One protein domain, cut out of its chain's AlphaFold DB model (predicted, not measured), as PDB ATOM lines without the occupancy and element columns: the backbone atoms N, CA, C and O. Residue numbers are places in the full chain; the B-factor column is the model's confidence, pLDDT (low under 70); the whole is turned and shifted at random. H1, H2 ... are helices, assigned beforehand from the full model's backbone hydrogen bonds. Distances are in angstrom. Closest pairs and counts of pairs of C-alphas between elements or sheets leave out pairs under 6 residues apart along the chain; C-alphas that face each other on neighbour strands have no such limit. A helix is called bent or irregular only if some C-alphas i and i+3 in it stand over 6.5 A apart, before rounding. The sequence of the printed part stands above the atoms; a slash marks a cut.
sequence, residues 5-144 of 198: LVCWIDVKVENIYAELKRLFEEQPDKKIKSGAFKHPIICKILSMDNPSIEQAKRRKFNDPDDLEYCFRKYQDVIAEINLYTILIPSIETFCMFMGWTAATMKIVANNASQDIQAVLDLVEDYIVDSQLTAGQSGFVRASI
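This is residues 5 to 144 of the 198 residues of an uncharacterized protein of Eubacterium dolichum CAG:375 (UniProt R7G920). Three long helices, H8, H5 and H1, lie side by side as a slab, with H5 in the middle and H8 splaying away from it toward its last residues. Three shorter helices, H3, H6 and H7, cover one face of this slab; the tiny H2 and H4 touch no helix and lie toward opposite ends of the domain's longest axis, and residues 26 to 31, from the last residue of H1 into H2, stick out. The printed part has 140 residues with eight named helices, H1 to H8 in order along the chain, and no named strand; its class is all helix. It is compact, with a radius of gyration of the C-alphas of 15.6 A, and spans 46 by 34 by 22 A.

The longest helix, H8, takes residues 114 to 136 and is 32.6 A long, from C-alpha 114 at (-19.599, 1.184, -56.423) to C-alpha 136 at (7.457, -14.734, -47.792). H5, residues 64 to 84, is 31.1 A long. H1, residues 5 to 26, begins at C-alpha 5 (-15.188, 11.444, -39.930) and is 30.3 A long; it is neither bent nor irregular, but only just: C-alphas 23 and 26 are 6.2 A apart. H7 is residues 102 to 111, 14.4 A; H3 is residues 38 to 46, 12.3 A; H6 is residues 91 to 98, 10.4 A. H2, residues 30 to 33, and H4, residues 53 to 56, are 5.0 A each.

H8 touches H5 with residues 115 to 123 of H8 and 64 to 71 of H5 alone, at a shallow tilt of 18 degrees, the same way; the closest C-alphas, of Pro 64 and Ile 116, are 5.0 A apart. H5 touches H1 at a shallow tilt of 2 degrees, the same way, closest at the C-alphas of Val 6 and Asp 66, 6.3 A. H1 and H8 are apart. H5 and H6 only just touch, with 3 pairs of C-alphas within 8 A, about perpendicular at 73 degrees; the closest are those of Tyr 74 and Phe 97, 7.0 A. H6 touches H3 at a steep tilt of 43 degrees, with the C-alphas of Leu 46 and Phe 97 closest at 4.9 A. H6 also touches H7, about perpendicular at 85 degrees, closest at Cys 95 and Ala 102, whose C-alphas are 6.5 A apart. H7 and H8 form a helical hairpin and only just touch, with 3 pairs of C-alphas within 8 A, the closest those of Ala 109 and Gln 117, 6.0 A. H2 and H4 touch no helix. Every O i to N i+4 pair is within hydrogen-bond range in H3, H6, H7 and H8, against 17 of 18 in H1 and 16 of 17 in H5; H2 and H4 are too short for such a pair.

The C-alphas farthest apart, of Lys 30 and Gln 114, are 47.6 A apart. The printed part has no cut and no long link. The model's pLDDT is under 70 in residues 27 to 37, 56 to 60 and 138 to 144; the mean of the printed part is 83.5.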
ATOM      1  N   LEU A   5     -15.970  12.671 -39.910       85.19
ATOM      2  CA  LEU A   5     -15.188  11.444 -39.930       85.19
ATOM      3  C   LEU A   5     -13.690  11.732 -40.064       85.19
ATOM      4  O   LEU A   5     -12.903  11.220 -39.268       85.19
ATOM      5  N   VAL A   6     -13.306  12.571 -41.028       89.94
ATOM      6  CA  VAL A   6     -11.905  12.954 -41.259       89.94
ATOM      7  C   VAL A   6     -11.329  13.666 -40.037       89.94
ATOM      8  O   VAL A   6     -10.239  13.325 -39.586       89.94
ATOM      9  N   CYS A   7     -12.075  14.607 -39.454       90.62
ATOM     10  CA  CYS A   7     -11.653  15.302 -38.238       90.62
ATOM     11  C   CYS A   7     -11.444  14.338 -37.061       90.62
ATOM     12  O   CYS A   7     -10.465  14.466 -36.328       90.62
ATOM     13  N   TRP A   8     -12.344  13.368 -36.878       90.12
ATOM     14  CA  TRP A   8     -12.207  12.359 -35.829       90.12
ATOM     15  C   TRP A   8     -10.992  11.450 -36.057       90.12
ATOM     16  O   TRP A   8     -10.254  11.193 -35.108       90.12
ATOM     17  N   ILE A   9     -10.755  11.003 -37.296       92.94
ATOM     18  CA  ILE A   9      -9.581  10.190 -37.636       92.94
ATOM     19  C   ILE A   9      -8.284  10.948 -37.372       92.94
ATOM     20  O   ILE A   9      -7.381  10.374 -36.774       92.94
ATOM     21  N   ASP A  10      -8.194  12.220 -37.761       94.38
ATOM     22  CA  ASP A  10      -6.992  13.027 -37.523       94.38
ATOM     23  C   ASP A  10      -6.652  13.087 -36.027       94.38
ATOM     24  O   ASP A  10      -5.528  12.787 -35.635       94.38
ATOM     25  N   VAL A  11      -7.638  13.387 -35.173       94.12
ATOM     26  CA  VAL A  11      -7.439  13.420 -33.712       94.12
ATOM     27  C   VAL A  11      -7.044  12.047 -33.170       94.12
ATOM     28  O   VAL A  11      -6.136  11.934 -32.348       94.12
ATOM     29  N   LYS A  12      -7.711  10.990 -33.637       94.69
ATOM     30  CA  LYS A  12      -7.432   9.623 -33.201       94.69
ATOM     31  C   LYS A  12      -6.007   9.189 -33.552       94.69
ATOM     32  O   LYS A  12      -5.352   8.551 -32.733       94.69
ATOM     33  N   VAL A  13      -5.529   9.513 -34.752       96.38
ATOM     34  CA  VAL A  13      -4.174   9.167 -35.206       96.38
ATOM     35  C   VAL A  13      -3.119   9.831 -34.322       96.38
ATOM     36  O   VAL A  13      -2.212   9.146 -33.857       96.38
ATOM     37  N   GLU A  14      -3.281  11.115 -33.999       96.38
ATOM     38  CA  GLU A  14      -2.373  11.820 -33.082       96.38
ATOM     39  C   GLU A  14      -2.331  11.160 -31.694       96.38
ATOM     40  O   GLU A  14      -1.257  10.942 -31.128       96.38
ATOM     41  N   ASN A  15      -3.490  10.759 -31.160       96.19
ATOM     42  CA  ASN A  15      -3.564  10.066 -29.872       96.19
ATOM     43  C   ASN A  15      -2.909   8.678 -29.916       96.19
ATOM     44  O   ASN A  15      -2.254   8.277 -28.952       96.19
ATOM     45  N   ILE A  16      -3.057   7.949 -31.027       96.12
ATOM     46  CA  ILE A  16      -2.376   6.669 -31.251       96.12
ATOM     47  C   ILE A  16      -0.860   6.869 -31.234       96.12
ATOM     48  O   ILE A  16      -0.167   6.144 -30.520       96.12
ATOM     49  N   TYR A  17      -0.340   7.852 -31.971       95.50
ATOM     50  CA  TYR A  17       1.095   8.139 -32.018       95.50
ATOM     51  C   TYR A  17       1.649   8.529 -30.649       95.50
ATOM     52  O   TYR A  17       2.671   7.988 -30.217       95.50
ATOM     53  N   ALA A  18       0.943   9.393 -29.920       94.44
ATOM     54  CA  ALA A  18       1.323   9.769 -28.564       94.44
ATOM     55  C   ALA A  18       1.387   8.550 -27.626       94.44
ATOM     56  O   ALA A  18       2.346   8.401 -26.868       94.44
ATOM     57  N   GLU A  19       0.403   7.649 -27.694       92.69
ATOM     58  CA  GLU A  19       0.361   6.460 -26.841       92.69
ATOM     59  C   GLU A  19       1.430   5.423 -27.221       92.69
ATOM     60  O   GLU A  19       2.042   4.826 -26.330       92.69
ATOM     61  N   LEU A  20       1.707   5.231 -28.517       91.06
ATOM     62  CA  LEU A  20       2.803   4.377 -28.986       91.06
ATOM     63  C   LEU A  20       4.144   4.880 -28.448       91.06
ATOM     64  O   LEU A  20       4.867   4.123 -27.795       91.06
ATOM     65  N   LYS A  21       4.428   6.172 -28.625       91.12
ATOM     66  CA  LYS A  21       5.646   6.800 -28.114       91.12
ATOM     67  C   LYS A  21       5.768   6.646 -26.598       91.12
ATOM     68  O   LYS A  21       6.793   6.187 -26.089       91.12
ATOM     69  N   ARG A  22       4.694   6.942 -25.861       89.44
ATOM     70  CA  ARG A  22       4.658   6.819 -24.398       89.44
ATOM     71  C   ARG A  22       4.978   5.395 -23.936       89.44
ATOM     72  O   ARG A  22       5.734   5.209 -22.984       89.44
ATOM     73  N   LEU A  23       4.400   4.385 -24.585       85.38
ATOM     74  CA  LEU A  23       4.529   2.981 -24.184       85.38
ATOM     75  C   LEU A  23       5.850   2.333 -24.604       85.38
ATOM     76  O   LEU A  23       6.366   1.487 -23.870       85.38
ATOM     77  N   PHE A  24       6.382   2.678 -25.775       82.81
ATOM     78  CA  PHE A  24       7.568   2.020 -26.325       82.81
ATOM     79  C   PHE A  24       8.869   2.798 -26.091       82.81
ATOM     80  O   PHE A  24       9.915   2.159 -25.964       82.81
ATOM     81  N   GLU A  25       8.823   4.128 -25.962       83.31
ATOM     82  CA  GLU A  25      10.015   4.971 -25.772       83.31
ATOM     83  C   GLU A  25      10.145   5.495 -24.339       83.31
ATOM     84  O   GLU A  25      11.205   5.362 -23.727       83.31
ATOM     85  N   GLU A  26       9.078   6.071 -23.781       80.19
ATOM     86  CA  GLU A  26       9.160   6.834 -22.524       80.19
ATOM     87  C   GLU A  26       8.990   5.960 -21.275       80.19
ATOM     88  O   GLU A  26       9.677   6.147 -20.269       80.19
ATOM     89  N   GLN A  27       8.086   4.978 -21.324       67.88
ATOM     90  CA  GLN A  27       7.823   4.041 -20.231       67.88
ATOM     91  C   GLN A  27       7.795   2.594 -20.735       67.88
ATOM     92  O   GLN A  27       6.742   1.952 -20.693       67.88
ATOM     93  N   PRO A  28       8.939   2.040 -21.184       64.50
ATOM     94  CA  PRO A  28       8.987   0.685 -21.712       64.50
ATOM     95  C   PRO A  28       8.730  -0.334 -20.591       64.50
ATOM     96  O   PRO A  28       9.652  -0.799 -19.912       64.50
ATOM     97  N   ASP A  29       7.457  -0.683 -20.394       64.06
ATOM     98  CA  ASP A  29       7.003  -1.670 -19.418       64.06
ATOM     99  C   ASP A  29       7.711  -3.009 -19.690       64.06
ATOM    100  O   ASP A  29       7.797  -3.497 -20.824       64.06
ATOM    101  N   LYS A  30       8.223  -3.647 -18.631       60.16
ATOM    102  CA  LYS A  30       8.862  -4.969 -18.710       60.16
ATOM    103  C   LYS A  30       7.939  -6.023 -19.345       60.16
ATOM    104  O   LYS A  30       8.442  -6.953 -19.973       60.16
ATOM    105  N   LYS A  31       6.613  -5.870 -19.239       59.81
ATOM    106  CA  LYS A  31       5.606  -6.740 -19.881       59.81
ATOM    107  C   LYS A  31       5.495  -6.538 -21.394       59.81
ATOM    108  O   LYS A  31       5.155  -7.476 -22.107       59.81
ATOM    109  N   ILE A  32       5.805  -5.344 -21.898       61.09
ATOM    110  CA  ILE A  32       5.883  -5.072 -23.341       61.09
ATOM    111  C   ILE A  32       7.165  -5.696 -23.907       61.09
ATOM    112  O   ILE A  32       7.153  -6.284 -24.991       61.09
ATOM    113  N   LYS A  33       8.261  -5.666 -23.134       61.72
ATOM    114  CA  LYS A  33       9.531  -6.313 -23.503       61.72
ATOM    115  C   LYS A  33       9.434  -7.838 -23.611       61.72
ATOM    116  O   LYS A  33      10.133  -8.409 -24.440       61.72
ATOM    117  N   SER A  34       8.562  -8.496 -22.839       61.03
ATOM    118  CA  SER A  34       8.407  -9.961 -22.883       61.03
ATOM    119  C   SER A  34       7.661 -10.487 -24.119       61.03
ATOM    120  O   SER A  34       7.512 -11.698 -24.269       61.03
ATOM    121  N   GLY A  35       7.187  -9.611 -25.016       62.22
ATOM    122  CA  GLY A  35       6.584  -9.974 -26.306       62.22
ATOM    123  C   GLY A  35       5.138 -10.478 -26.225       62.22
ATOM    124  O   GLY A  35       4.328 -10.119 -27.075       62.22
ATOM    125  N   ALA A  36       4.780 -11.220 -25.174       60.62
ATOM    126  CA  ALA A  36       3.470 -11.863 -25.015       60.62
ATOM    127  C   ALA A  36       2.278 -10.885 -24.980       60.62
ATOM    128  O   ALA A  36       1.166 -11.258 -25.344       60.62
ATOM    129  N   PHE A  37       2.498  -9.633 -24.572       66.12
ATOM    130  CA  PHE A  37       1.434  -8.631 -24.436       66.12
ATOM    131  C   PHE A  37       1.412  -7.580 -25.549       66.12
ATOM    132  O   PHE A  37       0.532  -6.723 -25.540       66.12
ATOM    133  N   LYS A  38       2.328  -7.644 -26.526       75.75
ATOM    134  CA  LYS A  38       2.420  -6.619 -27.576       75.75
ATOM    135  C   LYS A  38       1.144  -6.553 -28.414       75.75
ATOM    136  O   LYS A  38       0.560  -5.486 -28.535       75.75
ATOM    137  N   HIS A  39       0.655  -7.687 -28.915       82.12
ATOM    138  CA  HIS A  39      -0.517  -7.695 -29.794       82.12
ATOM    139  C   HIS A  39      -1.811  -7.198 -29.106       82.12
ATOM    140  O   HIS A  39      -2.427  -6.279 -29.639       82.12
ATOM    141  N   PRO A  40      -2.199  -7.670 -27.899       85.50
ATOM    142  CA  PRO A  40      -3.359  -7.113 -27.194       85.50
ATOM    143  C   PRO A  40      -3.257  -5.610 -26.897       85.50
ATOM    144  O   PRO A  40      -4.260  -4.902 -26.968       85.50
ATOM    145  N   ILE A  41      -2.056  -5.112 -26.576       87.44
ATOM    146  CA  ILE A  41      -1.822  -3.680 -26.340       87.44
ATOM    147  C   ILE A  41      -2.027  -2.892 -27.632       87.44
ATOM    148  O   ILE A  41      -2.751  -1.903 -27.625       87.44
ATOM    149  N   ILE A  42      -1.468  -3.360 -28.746       89.56
ATOM    150  CA  ILE A  42      -1.657  -2.729 -30.052       89.56
ATOM    151  C   ILE A  42      -3.138  -2.711 -30.459       89.56
ATOM    152  O   ILE A  42      -3.641  -1.666 -30.857       89.56
ATOM    153  N   CYS A  43      -3.877  -3.810 -30.281       90.75
ATOM    154  CA  CYS A  43      -5.319  -3.838 -30.553       90.75
ATOM    155  C   CYS A  43      -6.099  -2.833 -29.691       90.75
ATOM    156  O   CYS A  43      -7.042  -2.197 -30.171       90.75
ATOM    157  N   LYS A  44      -5.694  -2.650 -28.426       90.81
ATOM    158  CA  LYS A  44      -6.257  -1.619 -27.548       90.81
ATOM    159  C   LYS A  44      -5.966  -0.213 -28.079       90.81
ATOM    160  O   LYS A  44      -6.884   0.597 -28.097       90.81
ATOM    161  N   ILE A  45      -4.738   0.054 -28.527       92.75
ATOM    162  CA  ILE A  45      -4.331   1.347 -29.102       92.75
ATOM    163  C   ILE A  45      -5.117   1.642 -30.381       92.75
ATOM    164  O   ILE A  45      -5.727   2.697 -30.496       92.75
ATOM    165  N   LEU A  46      -5.204   0.682 -31.307       94.38
ATOM    166  CA  LEU A  46      -6.006   0.822 -32.529       94.38
ATOM    167  C   LEU A  46      -7.481   1.105 -32.227       94.38
ATOM    168  O   LEU A  46      -8.155   1.770 -33.009       94.38
ATOM    169  N   SER A  47      -7.979   0.622 -31.089       92.38
ATOM    170  CA  SER A  47      -9.357   0.832 -30.652       92.38
ATOM    171  C   SER A  47      -9.568   2.105 -29.822       92.38
ATOM    172  O   SER A  47     -10.689   2.348 -29.373       92.38
ATOM    173  N   MET A  48      -8.525   2.907 -29.586       89.81
ATOM    174  CA  MET A  48      -8.639   4.154 -28.829       89.81
ATOM    175  C   MET A  48      -9.601   5.128 -29.496       89.81
ATOM    176  O   MET A  48      -9.741   5.149 -30.719       89.81
ATOM    177  N   ASP A  49     -10.288   5.902 -28.658       88.50
ATOM    178  CA  ASP A  49     -11.242   6.940 -29.060       88.50
ATOM    179  C   ASP A  49     -12.344   6.450 -30.005       88.50
ATOM    180  O   ASP A  49     -13.014   7.238 -30.684       88.50
ATOM    181  N   ASN A  50     -12.557   5.130 -30.034       87.62
ATOM    182  CA  ASN A  50     -13.647   4.543 -30.772       87.62
ATOM    183  C   ASN A  50     -14.975   5.004 -30.185       87.62
ATOM    184  O   ASN A  50     -15.157   5.003 -28.962       87.62
ATOM    185  N   PRO A  51     -15.927   5.364 -31.059       76.50
ATOM    186  CA  PRO A  51     -17.270   5.691 -30.626       76.50
ATOM    187  C   PRO A  51     -17.898   4.488 -29.915       76.50
ATOM    188  O   PRO A  51     -17.519   3.332 -30.131       76.50
ATOM    189  N   SER A  52     -18.918   4.746 -29.098       79.00
ATOM    190  CA  SER A  52     -19.698   3.653 -28.514       79.00
ATOM    191  C   SER A  52     -20.316   2.781 -29.616       79.00
ATOM    192  O   SER A  52     -20.552   3.245 -30.734       79.00
ATOM    193  N   ILE A  53     -20.639   1.522 -29.308       71.56
ATOM    194  CA  ILE A  53     -21.253   0.590 -30.276       71.56
ATOM    195  C   ILE A  53     -22.500   1.198 -30.943       71.56
ATOM    196  O   ILE A  53     -22.717   1.030 -32.141       71.56
ATOM    197  N   GLU A  54     -23.304   1.946 -30.187       71.25
ATOM    198  CA  GLU A  54     -24.513   2.596 -30.702       71.25
ATOM    199  C   GLU A  54     -24.216   3.771 -31.639       71.25
ATOM    200  O   GLU A  54     -24.957   4.003 -32.593       71.25
ATOM    201  N   GLN A  55     -23.117   4.490 -31.414       71.31
ATOM    202  CA  GLN A  55     -22.634   5.520 -32.332       71.31
ATOM    203  C   GLN A  55     -22.001   4.895 -33.585       71.31
ATOM    204  O   GLN A  55     -22.268   5.357 -34.693       71.31
ATOM    205  N   ALA A  56     -21.243   3.803 -33.440       68.06
ATOM    206  CA  ALA A  56     -20.639   3.073 -34.555       68.06
ATOM    207  C   ALA A  56     -21.690   2.566 -35.557       68.06
ATOM    208  O   ALA A  56     -21.509   2.706 -36.762       68.06
ATOM    209  N   LYS A  57     -22.830   2.052 -35.072       66.44
ATOM    210  CA  LYS A  57     -23.958   1.615 -35.918       66.44
ATOM    211  C   LYS A  57     -24.613   2.749 -36.715       66.44
ATOM    212  O   LYS A  57     -25.267   2.481 -37.717       66.44
ATOM    213  N   ARG A  58     -24.505   3.996 -36.245       65.50
ATOM    214  CA  ARG A  58     -25.139   5.172 -36.868       65.50
ATOM    215  C   ARG A  58     -24.227   5.889 -37.856       65.50
ATOM    216  O   ARG A  58     -24.733   6.684 -38.646       65.50
ATOM    217  N   ARG A  59     -22.915   5.629 -37.819       67.25
ATOM    218  CA  ARG A  59     -21.973   6.210 -38.776       67.25
ATOM    219  C   ARG A  59     -22.267   5.665 -40.167       67.25
ATOM    220  O   ARG A  59     -22.311   4.457 -40.380       67.25
ATOM    221  N   LYS A  60     -22.480   6.587 -41.098       67.88
ATOM    222  CA  LYS A  60     -22.645   6.291 -42.515       67.88
ATOM    223  C   LYS A  60     -21.400   6.761 -43.245       67.88
ATOM    224  O   LYS A  60     -20.927   7.865 -42.994       67.88
ATOM    225  N   PHE A  61     -20.903   5.917 -44.132       70.88
ATOM    226  CA  PHE A  61     -19.726   6.168 -44.950       70.88
ATOM    227  C   PHE A  61     -20.233   6.274 -46.375       70.88
ATOM    228  O   PHE A  61     -20.340   5.279 -47.083       70.88
ATOM    229  N   ASN A  62     -20.706   7.468 -46.710       72.62
ATOM    230  CA  ASN A  62     -21.335   7.732 -48.001       72.62
ATOM    231  C   ASN A  62     -20.367   8.406 -48.978       72.62
ATOM    232  O   ASN A  62     -20.691   8.513 -50.154       72.62
ATOM    233  N   ASP A  63     -19.230   8.889 -48.472       85.69
ATOM    234  CA  ASP A  63     -18.225   9.603 -49.244       85.69
ATOM    235  C   ASP A  63     -16.983   8.707 -49.419       85.69
ATOM    236  O   ASP A  63     -16.362   8.333 -48.412       85.69
ATOM    237  N   PRO A  64     -16.656   8.289 -50.655       89.06
ATOM    238  CA  PRO A  64     -15.494   7.451 -50.926       89.06
ATOM    239  C   PRO A  64     -14.176   8.156 -50.603       89.06
ATOM    240  O   PRO A  64     -13.272   7.500 -50.084       89.06
ATOM    241  N   ASP A  65     -14.085   9.476 -50.788       91.56
ATOM    242  CA  ASP A  65     -12.855  10.236 -50.536       91.56
ATOM    243  C   ASP A  65     -12.501  10.228 -49.045       91.56
ATOM    244  O   ASP A  65     -11.335  10.087 -48.652       91.56
ATOM    245  N   ASP A  66     -13.523  10.321 -48.193       91.06
ATOM    246  CA  ASP A  66     -13.365  10.221 -46.749       91.06
ATOM    247  C   ASP A  66     -12.884   8.825 -46.335       91.06
ATOM    248  O   ASP A  66     -12.000   8.703 -45.484       91.06
ATOM    249  N   LEU A  67     -13.451   7.760 -46.916       90.50
ATOM    250  CA  LEU A  67     -13.049   6.387 -46.597       90.50
ATOM    251  C   LEU A  67     -11.616   6.106 -47.066       90.50
ATOM    252  O   LEU A  67     -10.836   5.514 -46.320       90.50
ATOM    253  N   GLU A  68     -11.244   6.588 -48.251       94.19
ATOM    254  CA  GLU A  68      -9.884   6.482 -48.777       94.19
ATOM    255  C   GLU A  68      -8.893   7.259 -47.900       94.19
ATOM    256  O   GLU A  68      -7.799   6.779 -47.593       94.19
ATOM    257  N   TYR A  69      -9.282   8.442 -47.414       94.50
ATOM    258  CA  TYR A  69      -8.490   9.180 -46.435       94.50
ATOM    259  C   TYR A  69      -8.276   8.380 -45.146       94.50
ATOM    260  O   TYR A  69      -7.141   8.270 -44.675       94.50
ATOM    261  N   CYS A  70      -9.337   7.783 -44.593       94.12
ATOM    262  CA  CYS A  70      -9.232   6.922 -43.414       94.12
ATOM    263  C   CYS A  70      -8.291   5.739 -43.666       94.12
ATOM    264  O   CYS A  70      -7.482   5.395 -42.804       94.12
ATOM    265  N   PHE A  71      -8.374   5.133 -44.850       95.56
ATOM    266  CA  PHE A  71      -7.519   4.024 -45.240       95.56
ATOM    267  C   PHE A  71      -6.040   4.425 -45.315       95.56
ATOM    268  O   PHE A  71      -5.208   3.749 -44.712       95.56
ATOM    269  N   ARG A  72      -5.701   5.564 -45.931       97.38
ATOM    270  CA  ARG A  72      -4.319   6.080 -45.923       97.38
ATOM    271  C   ARG A  72      -3.794   6.289 -44.504       97.38
ATOM    272  O   ARG A  72      -2.697   5.853 -44.173       97.38
ATOM    273  N   LYS A  73      -4.613   6.876 -43.627       97.56
ATOM    274  CA  LYS A  73      -4.256   7.063 -42.213       97.56
ATOM    275  C   LYS A  73      -4.047   5.752 -41.469       97.56
ATOM    276  O   LYS A  73      -3.163   5.662 -40.623       97.56
ATOM    277  N   TYR A  74      -4.822   4.724 -41.793       97.50
ATOM    278  CA  TYR A  74      -4.588   3.389 -41.264       97.50
ATOM    279  C   TYR A  74      -3.231   2.829 -41.710       97.50
ATOM    280  O   TYR A  74      -2.497   2.309 -40.875       97.50
ATOM    281  N   GLN A  75      -2.864   2.973 -42.989       97.06
ATOM    282  CA  GLN A  75      -1.557   2.534 -43.493       97.06
ATOM    283  C   GLN A  75      -0.404   3.237 -42.762       97.06
ATOM    284  O   GLN A  75       0.533   2.562 -42.327       97.06
ATOM    285  N   ASP A  76      -0.510   4.552 -42.545       97.56
ATOM    286  CA  ASP A  76       0.468   5.329 -41.773       97.56
ATOM    287  C   ASP A  76       0.589   4.805 -40.330       97.56
ATOM    288  O   ASP A  76       1.689   4.634 -39.804       97.56
ATOM    289  N   VAL A  77      -0.538   4.499 -39.678       97.31
ATOM    290  CA  VAL A  77      -0.555   3.925 -38.322       97.31
ATOM    291  C   VAL A  77       0.085   2.537 -38.276       97.31
ATOM    292  O   VAL A  77       0.832   2.241 -37.344       97.31
ATOM    293  N   ILE A  78      -0.171   1.678 -39.265       95.81
ATOM    294  CA  ILE A  78       0.470   0.360 -39.351       95.81
ATOM    295  C   ILE A  78       1.984   0.503 -39.538       95.81
ATOM    296  O   ILE A  78       2.743  -0.218 -38.887       95.81
ATOM    297  N   ALA A  79       2.430   1.429 -40.389       94.62
ATOM    298  CA  ALA A  79       3.848   1.715 -40.581       94.62
ATOM    299  C   ALA A  79       4.513   2.173 -39.272       94.62
ATOM    300  O   ALA A  79       5.559   1.636 -38.907       94.62
ATOM    301  N   GLU A  80       3.863   3.070 -38.528       94.62
ATOM    302  CA  GLU A  80       4.348   3.555 -37.234       94.62
ATOM    303  C   GLU A  80       4.450   2.428 -36.196       94.62
ATOM    304  O   GLU A  80       5.478   2.253 -35.546       94.62
ATOM    305  N   ILE A  81       3.416   1.588 -36.071       92.12
ATOM    306  CA  ILE A  81       3.440   0.427 -35.165       92.12
ATOM    307  C   ILE A  81       4.610  -0.504 -35.507       92.12
ATOM    308  O   ILE A  81       5.292  -0.996 -34.601       92.12
ATOM    309  N   ASN A  82       4.858  -0.720 -36.801       90.06
ATOM    310  CA  ASN A  82       5.922  -1.588 -37.300       90.06
ATOM    311  C   ASN A  82       7.338  -1.094 -36.969       90.06
ATOM    312  O   ASN A  82       8.260  -1.912 -36.973       90.06
ATOM    313  N   LEU A  83       7.519   0.176 -36.585       89.31
ATOM    314  CA  LEU A  83       8.782   0.667 -36.019       89.31
ATOM    315  C   LEU A  83       9.094   0.026 -34.655       89.31
ATOM    316  O   LEU A  83      10.259  -0.164 -34.305       89.31
ATOM    317  N   TYR A  84       8.063  -0.352 -33.894       85.31
ATOM    318  CA  TYR A  84       8.189  -0.888 -32.535       85.31
ATOM    319  C   TYR A  84       7.960  -2.403 -32.455       85.31
ATOM    320  O   TYR A  84       8.550  -3.109 -31.623       85.31
ATOM    321  N   THR A  85       7.049  -2.927 -33.275       84.00
ATOM    322  CA  THR A  85       6.700  -4.346 -33.310       84.00
ATOM    323  C   THR A  85       6.056  -4.726 -34.629       84.00
ATOM    324  O   THR A  85       5.208  -4.004 -35.131       84.00
ATOM    325  N   ILE A  86       6.372  -5.919 -35.130       84.12
ATOM    326  CA  ILE A  86       5.732  -6.443 -36.337       84.12
ATOM    327  C   ILE A  86       4.240  -6.651 -36.058       84.12
ATOM    328  O   ILE A  86       3.859  -7.477 -35.223       84.12
ATOM    329  N   LEU A  87       3.412  -5.900 -36.770       88.25
ATOM    330  CA  LEU A  87       1.976  -6.055 -36.882       88.25
ATOM    331  C   LEU A  87       1.649  -6.265 -38.358       88.25
ATOM    332  O   LEU A  87       1.884  -5.404 -39.204       88.25
ATOM    333  N   ILE A  88       1.067  -7.421 -38.651       89.31
ATOM    334  CA  ILE A  88       0.555  -7.723 -39.982       89.31
ATOM    335  C   ILE A  88      -0.903  -7.259 -40.005       89.31
ATOM    336  O   ILE A  88      -1.676  -7.719 -39.159       89.31
ATOM    337  N   PRO A  89      -1.284  -6.348 -40.914       91.50
ATOM    338  CA  PRO A  89      -2.647  -5.851 -40.977       91.50
ATOM    339  C   PRO A  89      -3.629  -6.979 -41.330       91.50
ATOM    340  O   PRO A  89      -3.326  -7.915 -42.078       91.50
ATOM    341  N   SER A  90      -4.829  -6.876 -40.777       91.56
ATOM    342  CA  SER A  90      -5.975  -7.719 -41.091       91.56
ATOM    343  C   SER A  90      -7.250  -6.879 -41.155       91.56
ATOM    344  O   SER A  90      -7.268  -5.697 -40.797       91.56
ATOM    345  N   ILE A  91      -8.342  -7.504 -41.594       90.25
ATOM    346  CA  ILE A  91      -9.658  -6.862 -41.623       90.25
ATOM    347  C   ILE A  91     -10.094  -6.472 -40.210       90.25
ATOM    348  O   ILE A  91     -10.677  -5.410 -40.001       90.25
ATOM    349  N   GLU A  92      -9.768  -7.294 -39.215       90.31
ATOM    350  CA  GLU A  92     -10.060  -7.015 -37.814       90.31
ATOM    351  C   GLU A  92      -9.311  -5.783 -37.315       90.31
ATOM    352  O   GLU A  92      -9.925  -4.939 -36.664       90.31
ATOM    353  N   THR A  93      -8.019  -5.635 -37.625       93.31
ATOM    354  CA  THR A  93      -7.245  -4.467 -37.177       93.31
ATOM    355  C   THR A  93      -7.691  -3.190 -37.885       93.31
ATOM    356  O   THR A  93      -7.760  -2.140 -37.244       93.31
ATOM    357  N   PHE A  94      -8.089  -3.277 -39.159       93.50
ATOM    358  CA  PHE A  94      -8.727  -2.166 -39.864       93.50
ATOM    359  C   PHE A  94     -10.073  -1.794 -39.228       93.50
ATOM    360  O   PHE A  94     -10.319  -0.628 -38.929       93.50
ATOM    361  N   CYS A  95     -10.924  -2.777 -38.922       90.94
ATOM    362  CA  CYS A  95     -12.191  -2.535 -38.231       90.94
ATOM    363  C   CYS A  95     -11.975  -1.896 -36.852       90.94
ATOM    364  O   CYS A  95     -12.670  -0.943 -36.511       90.94
ATOM    365  N   MET A  96     -10.997  -2.367 -36.073       92.19
ATOM    366  CA  MET A  96     -10.636  -1.754 -34.789       92.19
ATOM    367  C   MET A  96     -10.248  -0.286 -34.968       92.19
ATOM    368  O   MET A  96     -10.744   0.568 -34.232       92.19
ATOM    369  N   PHE A  97      -9.432   0.022 -35.978       94.19
ATOM    370  CA  PHE A  97      -9.055   1.392 -36.312       94.19
ATOM    371  C   PHE A  97     -10.255   2.252 -36.737       94.19
ATOM    372  O   PHE A  97     -10.406   3.379 -36.272       94.19
ATOM    373  N   MET A  98     -11.172   1.717 -37.535       90.56
ATOM    374  CA  MET A  98     -12.364   2.445 -37.984       90.56
ATOM    375  C   MET A  98     -13.456   2.576 -36.909       90.56
ATOM    376  O   MET A  98     -14.446   3.287 -37.101       90.56
ATOM    377  N   GLY A  99     -13.303   1.896 -35.769       88.06
ATOM    378  CA  GLY A  99     -14.369   1.771 -34.773       88.06
ATOM    379  C   GLY A  99     -15.545   0.942 -35.281       88.06
ATOM    380  O   GLY A  99     -16.691   1.173 -34.898       88.06
ATOM    381  N   TRP A 100     -15.270  -0.003 -36.174       85.56
ATOM    382  CA  TRP A 100     -16.235  -0.913 -36.763       85.56
ATOM    383  C   TRP A 100     -16.222  -2.269 -36.082       85.56
ATOM    384  O   TRP A 100     -15.228  -2.739 -35.529       85.56
ATOM    385  N   THR A 101     -17.357  -2.943 -36.210       80.19
ATOM    386  CA  THR A 101     -17.406  -4.394 -36.070       80.19
ATOM    387  C   THR A 101     -17.291  -5.027 -37.453       80.19
ATOM    388  O   THR A 101     -17.672  -4.413 -38.451       80.19
ATOM    389  N   ALA A 102     -16.872  -6.291 -37.525       76.25
ATOM    390  CA  ALA A 102     -16.908  -7.040 -38.783       76.25
ATOM    391  C   ALA A 102     -18.326  -7.088 -39.399       76.25
ATOM    392  O   ALA A 102     -18.482  -7.125 -40.616       76.25
ATOM    393  N   ALA A 103     -19.376  -7.050 -38.568       77.12
ATOM    394  CA  ALA A 103     -20.756  -6.952 -39.039       77.12
ATOM    395  C   ALA A 103     -21.043  -5.592 -39.696       77.12
ATOM    396  O   ALA A 103     -21.679  -5.546 -40.744       77.12
ATOM    397  N   THR A 104     -20.538  -4.498 -39.117       77.31
ATOM    398  CA  THR A 104     -20.641  -3.150 -39.696       77.31
ATOM    399  C   THR A 104     -19.973  -3.098 -41.064       77.31
ATOM    400  O   THR A 104     -20.600  -2.641 -42.011       77.31
ATOM    401  N   MET A 105     -18.758  -3.636 -41.196       80.81
ATOM    402  CA  MET A 105     -18.045  -3.663 -42.477       80.81
ATOM    403  C   MET A 105     -18.821  -4.432 -43.552       80.81
ATOM    404  O   MET A 105     -18.992  -3.926 -44.655       80.81
ATOM    405  N   LYS A 106     -19.387  -5.598 -43.216       79.81
ATOM    406  CA  LYS A 106     -20.249  -6.359 -44.139       79.81
ATOM    407  C   LYS A 106     -21.496  -5.583 -44.561       79.81
ATOM    408  O   LYS A 106     -21.893  -5.640 -45.718       79.81
ATOM    409  N   ILE A 107     -22.127  -4.871 -43.628       78.50
ATOM    410  CA  ILE A 107     -23.299  -4.036 -43.926       78.50
ATOM    411  C   ILE A 107     -22.911  -2.885 -44.856       78.50
ATOM    412  O   ILE A 107     -23.667  -2.604 -45.784       78.50
ATOM    413  N   VAL A 108     -21.764  -2.241 -44.627       77.12
ATOM    414  CA  VAL A 108     -21.251  -1.183 -45.507       77.12
ATOM    415  C   VAL A 108     -20.982  -1.759 -46.894       77.12
ATOM    416  O   VAL A 108     -21.579  -1.273 -47.841       77.12
ATOM    417  N   ALA A 109     -20.214  -2.844 -47.014       79.19
ATOM    418  CA  ALA A 109     -19.892  -3.468 -48.302       79.19
ATOM    419  C   ALA A 109     -21.142  -3.850 -49.121       79.19
ATOM    420  O   ALA A 109     -21.215  -3.577 -50.317       79.19
ATOM    421  N   ASN A 110     -22.162  -4.420 -48.470       79.88
ATOM    422  CA  ASN A 110     -23.381  -4.879 -49.144       79.88
ATOM    423  C   ASN A 110     -24.330  -3.750 -49.577       79.88
ATOM    424  O   ASN A 110     -25.148  -3.964 -50.466       79.88
ATOM    425  N   ASN A 111     -24.276  -2.586 -48.923       77.75
ATOM    426  CA  ASN A 111     -25.181  -1.457 -49.188       77.75
ATOM    427  C   ASN A 111     -24.456  -0.233 -49.773       77.75
ATOM    428  O   ASN A 111     -25.054   0.837 -49.893       77.75
ATOM    429  N   ALA A 112     -23.167  -0.375 -50.069       78.88
ATOM    430  CA  ALA A 112     -22.297   0.675 -50.565       78.88
ATOM    431  C   ALA A 112     -22.573   1.012 -52.035       78.88
ATOM    432  O   ALA A 112     -23.035   0.176 -52.814       78.88
ATOM    433  N   SER A 113     -22.240   2.246 -52.421       85.12
ATOM    434  CA  SER A 113     -22.053   2.591 -53.830       85.12
ATOM    435  C   SER A 113     -20.843   1.847 -54.405       85.12
ATOM    436  O   SER A 113     -19.973   1.392 -53.661       85.12
ATOM    437  N   GLN A 114     -20.759   1.767 -55.737       87.44
ATOM    438  CA  GLN A 114     -19.599   1.184 -56.423       87.44
ATOM    439  C   GLN A 114     -18.283   1.860 -56.012       87.44
ATOM    440  O   GLN A 114     -17.288   1.172 -55.819       87.44
ATOM    441  N   ASP A 115     -18.290   3.176 -55.790       87.88
ATOM    442  CA  ASP A 115     -17.088   3.910 -55.377       87.88
ATOM    443  C   ASP A 115     -16.621   3.512 -53.969       87.88
ATOM    444  O   ASP A 115     -15.434   3.306 -53.736       87.88
ATOM    445  N   ILE A 116     -17.550   3.338 -53.022       89.06
ATOM    446  CA  ILE A 116     -17.215   2.864 -51.671       89.06
ATOM    447  C   ILE A 116     -16.717   1.414 -51.717       89.06
ATOM    448  O   ILE A 116     -15.785   1.074 -50.991       89.06
ATOM    449  N   GLN A 117     -17.314   0.565 -52.563       89.06
ATOM    450  CA  GLN A 117     -16.837  -0.806 -52.769       89.06
ATOM    451  C   GLN A 117     -15.407  -0.825 -53.308       89.06
ATOM    452  O   GLN A 117     -14.576  -1.514 -52.733       89.06
ATOM    453  N   ALA A 118     -15.089   0.010 -54.300       90.88
ATOM    454  CA  ALA A 118     -13.735   0.110 -54.839       90.88
ATOM    455  C   ALA A 118     -12.702   0.484 -53.761       90.88
ATOM    456  O   ALA A 118     -11.610  -0.075 -53.727       90.88
ATOM    457  N   VAL A 119     -13.044   1.384 -52.833       92.75
ATOM    458  CA  VAL A 119     -12.150   1.714 -51.710       92.75
ATOM    459  C   VAL A 119     -12.003   0.541 -50.736       92.75
ATOM    460  O   VAL A 119     -10.913   0.314 -50.214       92.75
ATOM    461  N   LEU A 120     -13.068  -0.221 -50.475       90.75
ATOM    462  CA  LEU A 120     -12.979  -1.426 -49.644       90.75
ATOM    463  C   LEU A 120     -12.131  -2.519 -50.307       90.75
ATOM    464  O   LEU A 120     -11.357  -3.166 -49.606       90.75
ATOM    465  N   ASP A 121     -12.200  -2.666 -51.630       90.81
ATOM    466  CA  ASP A 121     -11.346  -3.591 -52.383       90.81
ATOM    467  C   ASP A 121      -9.863  -3.204 -52.233       90.81
ATOM    468  O   ASP A 121      -9.031  -4.058 -51.937       90.81
ATOM    469  N   LEU A 122      -9.528  -1.904 -52.280       93.75
ATOM    470  CA  LEU A 122      -8.163  -1.424 -52.005       93.75
ATOM    471  C   LEU A 122      -7.680  -1.776 -50.588       93.75
ATOM    472  O   LEU A 122      -6.496  -2.061 -50.378       93.75
ATOM    473  N   VAL A 123      -8.580  -1.745 -49.599       93.44
ATOM    474  CA  VAL A 123      -8.269  -2.163 -48.224       93.44
ATOM    475  C   VAL A 123      -7.960  -3.660 -48.183       93.44
ATOM    476  O   VAL A 123      -6.983  -4.062 -47.542       93.44
ATOM    477  N   GLU A 124      -8.778  -4.481 -48.842       91.69
ATOM    478  CA  GLU A 124      -8.581  -5.930 -48.914       91.69
ATOM    479  C   GLU A 124      -7.269  -6.284 -49.624       91.69
ATOM    480  O   GLU A 124      -6.477  -7.046 -49.063       91.69
ATOM    481  N   ASP A 125      -6.983  -5.665 -50.770       91.81
ATOM    482  CA  ASP A 125      -5.746  -5.860 -51.534       91.81
ATOM    483  C   ASP A 125      -4.507  -5.542 -50.690       91.81
ATOM    484  O   ASP A 125      -3.589  -6.358 -50.577       91.81
ATOM    485  N   TYR A 126      -4.503  -4.402 -49.994       94.12
ATOM    486  CA  TYR A 126      -3.404  -4.036 -49.099       94.12
ATOM    487  C   TYR A 126      -3.182  -5.061 -47.979       94.12
ATOM    488  O   TYR A 126      -2.037  -5.377 -47.628       94.12
ATOM    489  N   ILE A 127      -4.261  -5.587 -47.396       92.56
ATOM    490  CA  ILE A 127      -4.190  -6.608 -46.347       92.56
ATOM    491  C   ILE A 127      -3.627  -7.913 -46.914       92.56
ATOM    492  O   ILE A 127      -2.745  -8.516 -46.296       92.56
ATOM    493  N   VAL A 128      -4.107  -8.334 -48.084       88.69
ATOM    494  CA  VAL A 128      -3.637  -9.527 -48.793       88.69
ATOM    495  C   VAL A 128      -2.143  -9.419 -49.089       88.69
ATOM    496  O   VAL A 128      -1.375 -10.293 -48.673       88.69
ATOM    497  N   ASP A 129      -1.703  -8.331 -49.713       87.81
ATOM    498  CA  ASP A 129      -0.302  -8.115 -50.080       87.81
ATOM    499  C   ASP A 129       0.617  -8.063 -48.859       87.81
ATOM    500  O   ASP A 129       1.704  -8.656 -48.845       87.81
ATOM    501  N   SER A 130       0.163  -7.422 -47.783       86.94
ATOM    502  CA  SER A 130       0.901  -7.377 -46.521       86.94
ATOM    503  C   SER A 130       1.062  -8.770 -45.904       86.94
ATOM    504  O   SER A 130       2.143  -9.126 -45.426       86.94
ATOM    505  N   GLN A 131       0.013  -9.597 -45.937       86.25
ATOM    506  CA  GLN A 131       0.052 -10.972 -45.433       86.25
ATOM    507  C   GLN A 131       0.926 -11.883 -46.302       86.25
ATOM    508  O   GLN A 131       1.673 -12.707 -45.762       86.25
ATOM    509  N   LEU A 132       0.888 -11.719 -47.626       82.88
ATOM    510  CA  LEU A 132       1.762 -12.431 -48.561       82.88
ATOM    511  C   LEU A 132       3.229 -12.085 -48.306       82.88
ATOM    512  O   LEU A 132       4.052 -12.987 -48.133       82.88
ATOM    513  N   THR A 133       3.543 -10.796 -48.191       83.88
ATOM    514  CA  THR A 133       4.895 -10.302 -47.895       83.88
ATOM    515  C   THR A 133       5.398 -10.840 -46.554       83.88
ATOM    516  O   THR A 133       6.535 -11.310 -46.447       83.88
ATOM    517  N   ALA A 134       4.540 -10.854 -45.530       80.31
ATOM    518  CA  ALA A 134       4.871 -11.412 -44.224       80.31
ATOM    519  C   ALA A 134       5.107 -12.932 -44.269       80.31
ATOM    520  O   ALA A 134       6.021 -13.439 -43.614       80.31
ATOM    521  N   GLY A 135       4.324 -13.663 -45.068       76.31
ATOM    522  CA  GLY A 135       4.521 -15.090 -45.318       76.31
ATOM    523  C   GLY A 135       5.843 -15.387 -46.030       76.31
ATOM    524  O   GLY A 135       6.574 -16.286 -45.613       76.31
ATOM    525  N   GLN A 136       6.191 -14.607 -47.057       75.56
ATOM    526  CA  GLN A 136       7.457 -14.734 -47.792       75.56
ATOM    527  C   GLN A 136       8.674 -14.412 -46.915       75.56
ATOM    528  O   GLN A 136       9.683 -15.113 -46.974       75.56
ATOM    529  N   SER A 137       8.543 -13.406 -46.052       77.62
ATOM    530  CA  SER A 137       9.585 -12.977 -45.112       77.62
ATOM    531  C   SER A 137       9.726 -13.900 -43.892       77.62
ATOM    532  O   SER A 137      10.618 -13.711 -43.071       77.62
ATOM    533  N   GLY A 138       8.858 -14.912 -43.756       67.94
ATOM    534  CA  GLY A 138       8.897 -15.882 -42.661       67.94
ATOM    535  C   GLY A 138       8.293 -15.393 -41.341       67.94
ATOM    536  O   GLY A 138       8.409 -16.091 -40.334       67.94
ATOM    537  N   PHE A 139       7.619 -14.238 -41.330       66.81
ATOM    538  CA  PHE A 139       6.924 -13.706 -40.150       66.81
ATOM    539  C   PHE A 139       5.629 -14.464 -39.829       66.81
ATOM    540  O   PHE A 139       5.180 -14.462 -38.684       66.81
ATOM    541  N   VAL A 140       5.050 -15.162 -40.811       62.62
ATOM    542  CA  VAL A 140       3.894 -16.048 -40.627       62.62
ATOM    543  C   VAL A 140       4.289 -17.474 -40.980       62.62
ATOM    544  O   VAL A 140       4.763 -17.753 -42.081       62.62
ATOM    545  N   ARG A 141       4.061 -18.415 -40.055       54.09
ATOM    546  CA  ARG A 141       4.209 -19.848 -40.338       54.09
ATOM    547  C   ARG A 141       3.156 -20.216 -41.384       54.09
ATOM    548  O   ARG A 141       1.982 -19.948 -41.162       54.09
ATOM    549  N   ALA A 142       3.583 -20.781 -42.513       45.28
ATOM    550  CA  ALA A 142       2.809 -20.963 -43.743       45.28
ATOM    551  C   ALA A 142       1.566 -21.883 -43.632       45.28
ATOM    552  O   ALA A 142       1.441 -22.855 -44.372       45.28
ATOM    553  N   SER A 143       0.592 -21.543 -42.789       43.41
ATOM    554  CA  SER A 143      -0.775 -22.080 -42.804       43.41
ATOM    555  C   SER A 143      -1.650 -21.316 -43.813       43.41
ATOM    556  O   SER A 143      -2.846 -21.122 -43.617       43.41
ATOM    557  N   ILE A 144      -1.037 -20.883 -44.918       48.34
ATOM    558  CA  ILE A 144      -1.620 -20.204 -46.089       48.34
ATOM    559  C   ILE A 144      -2.318 -21.268 -46.965       48.34
ATOM    560  O   ILE A 144      -2.092 -21.370 -48.164       48.34
TER     561      ILE A 144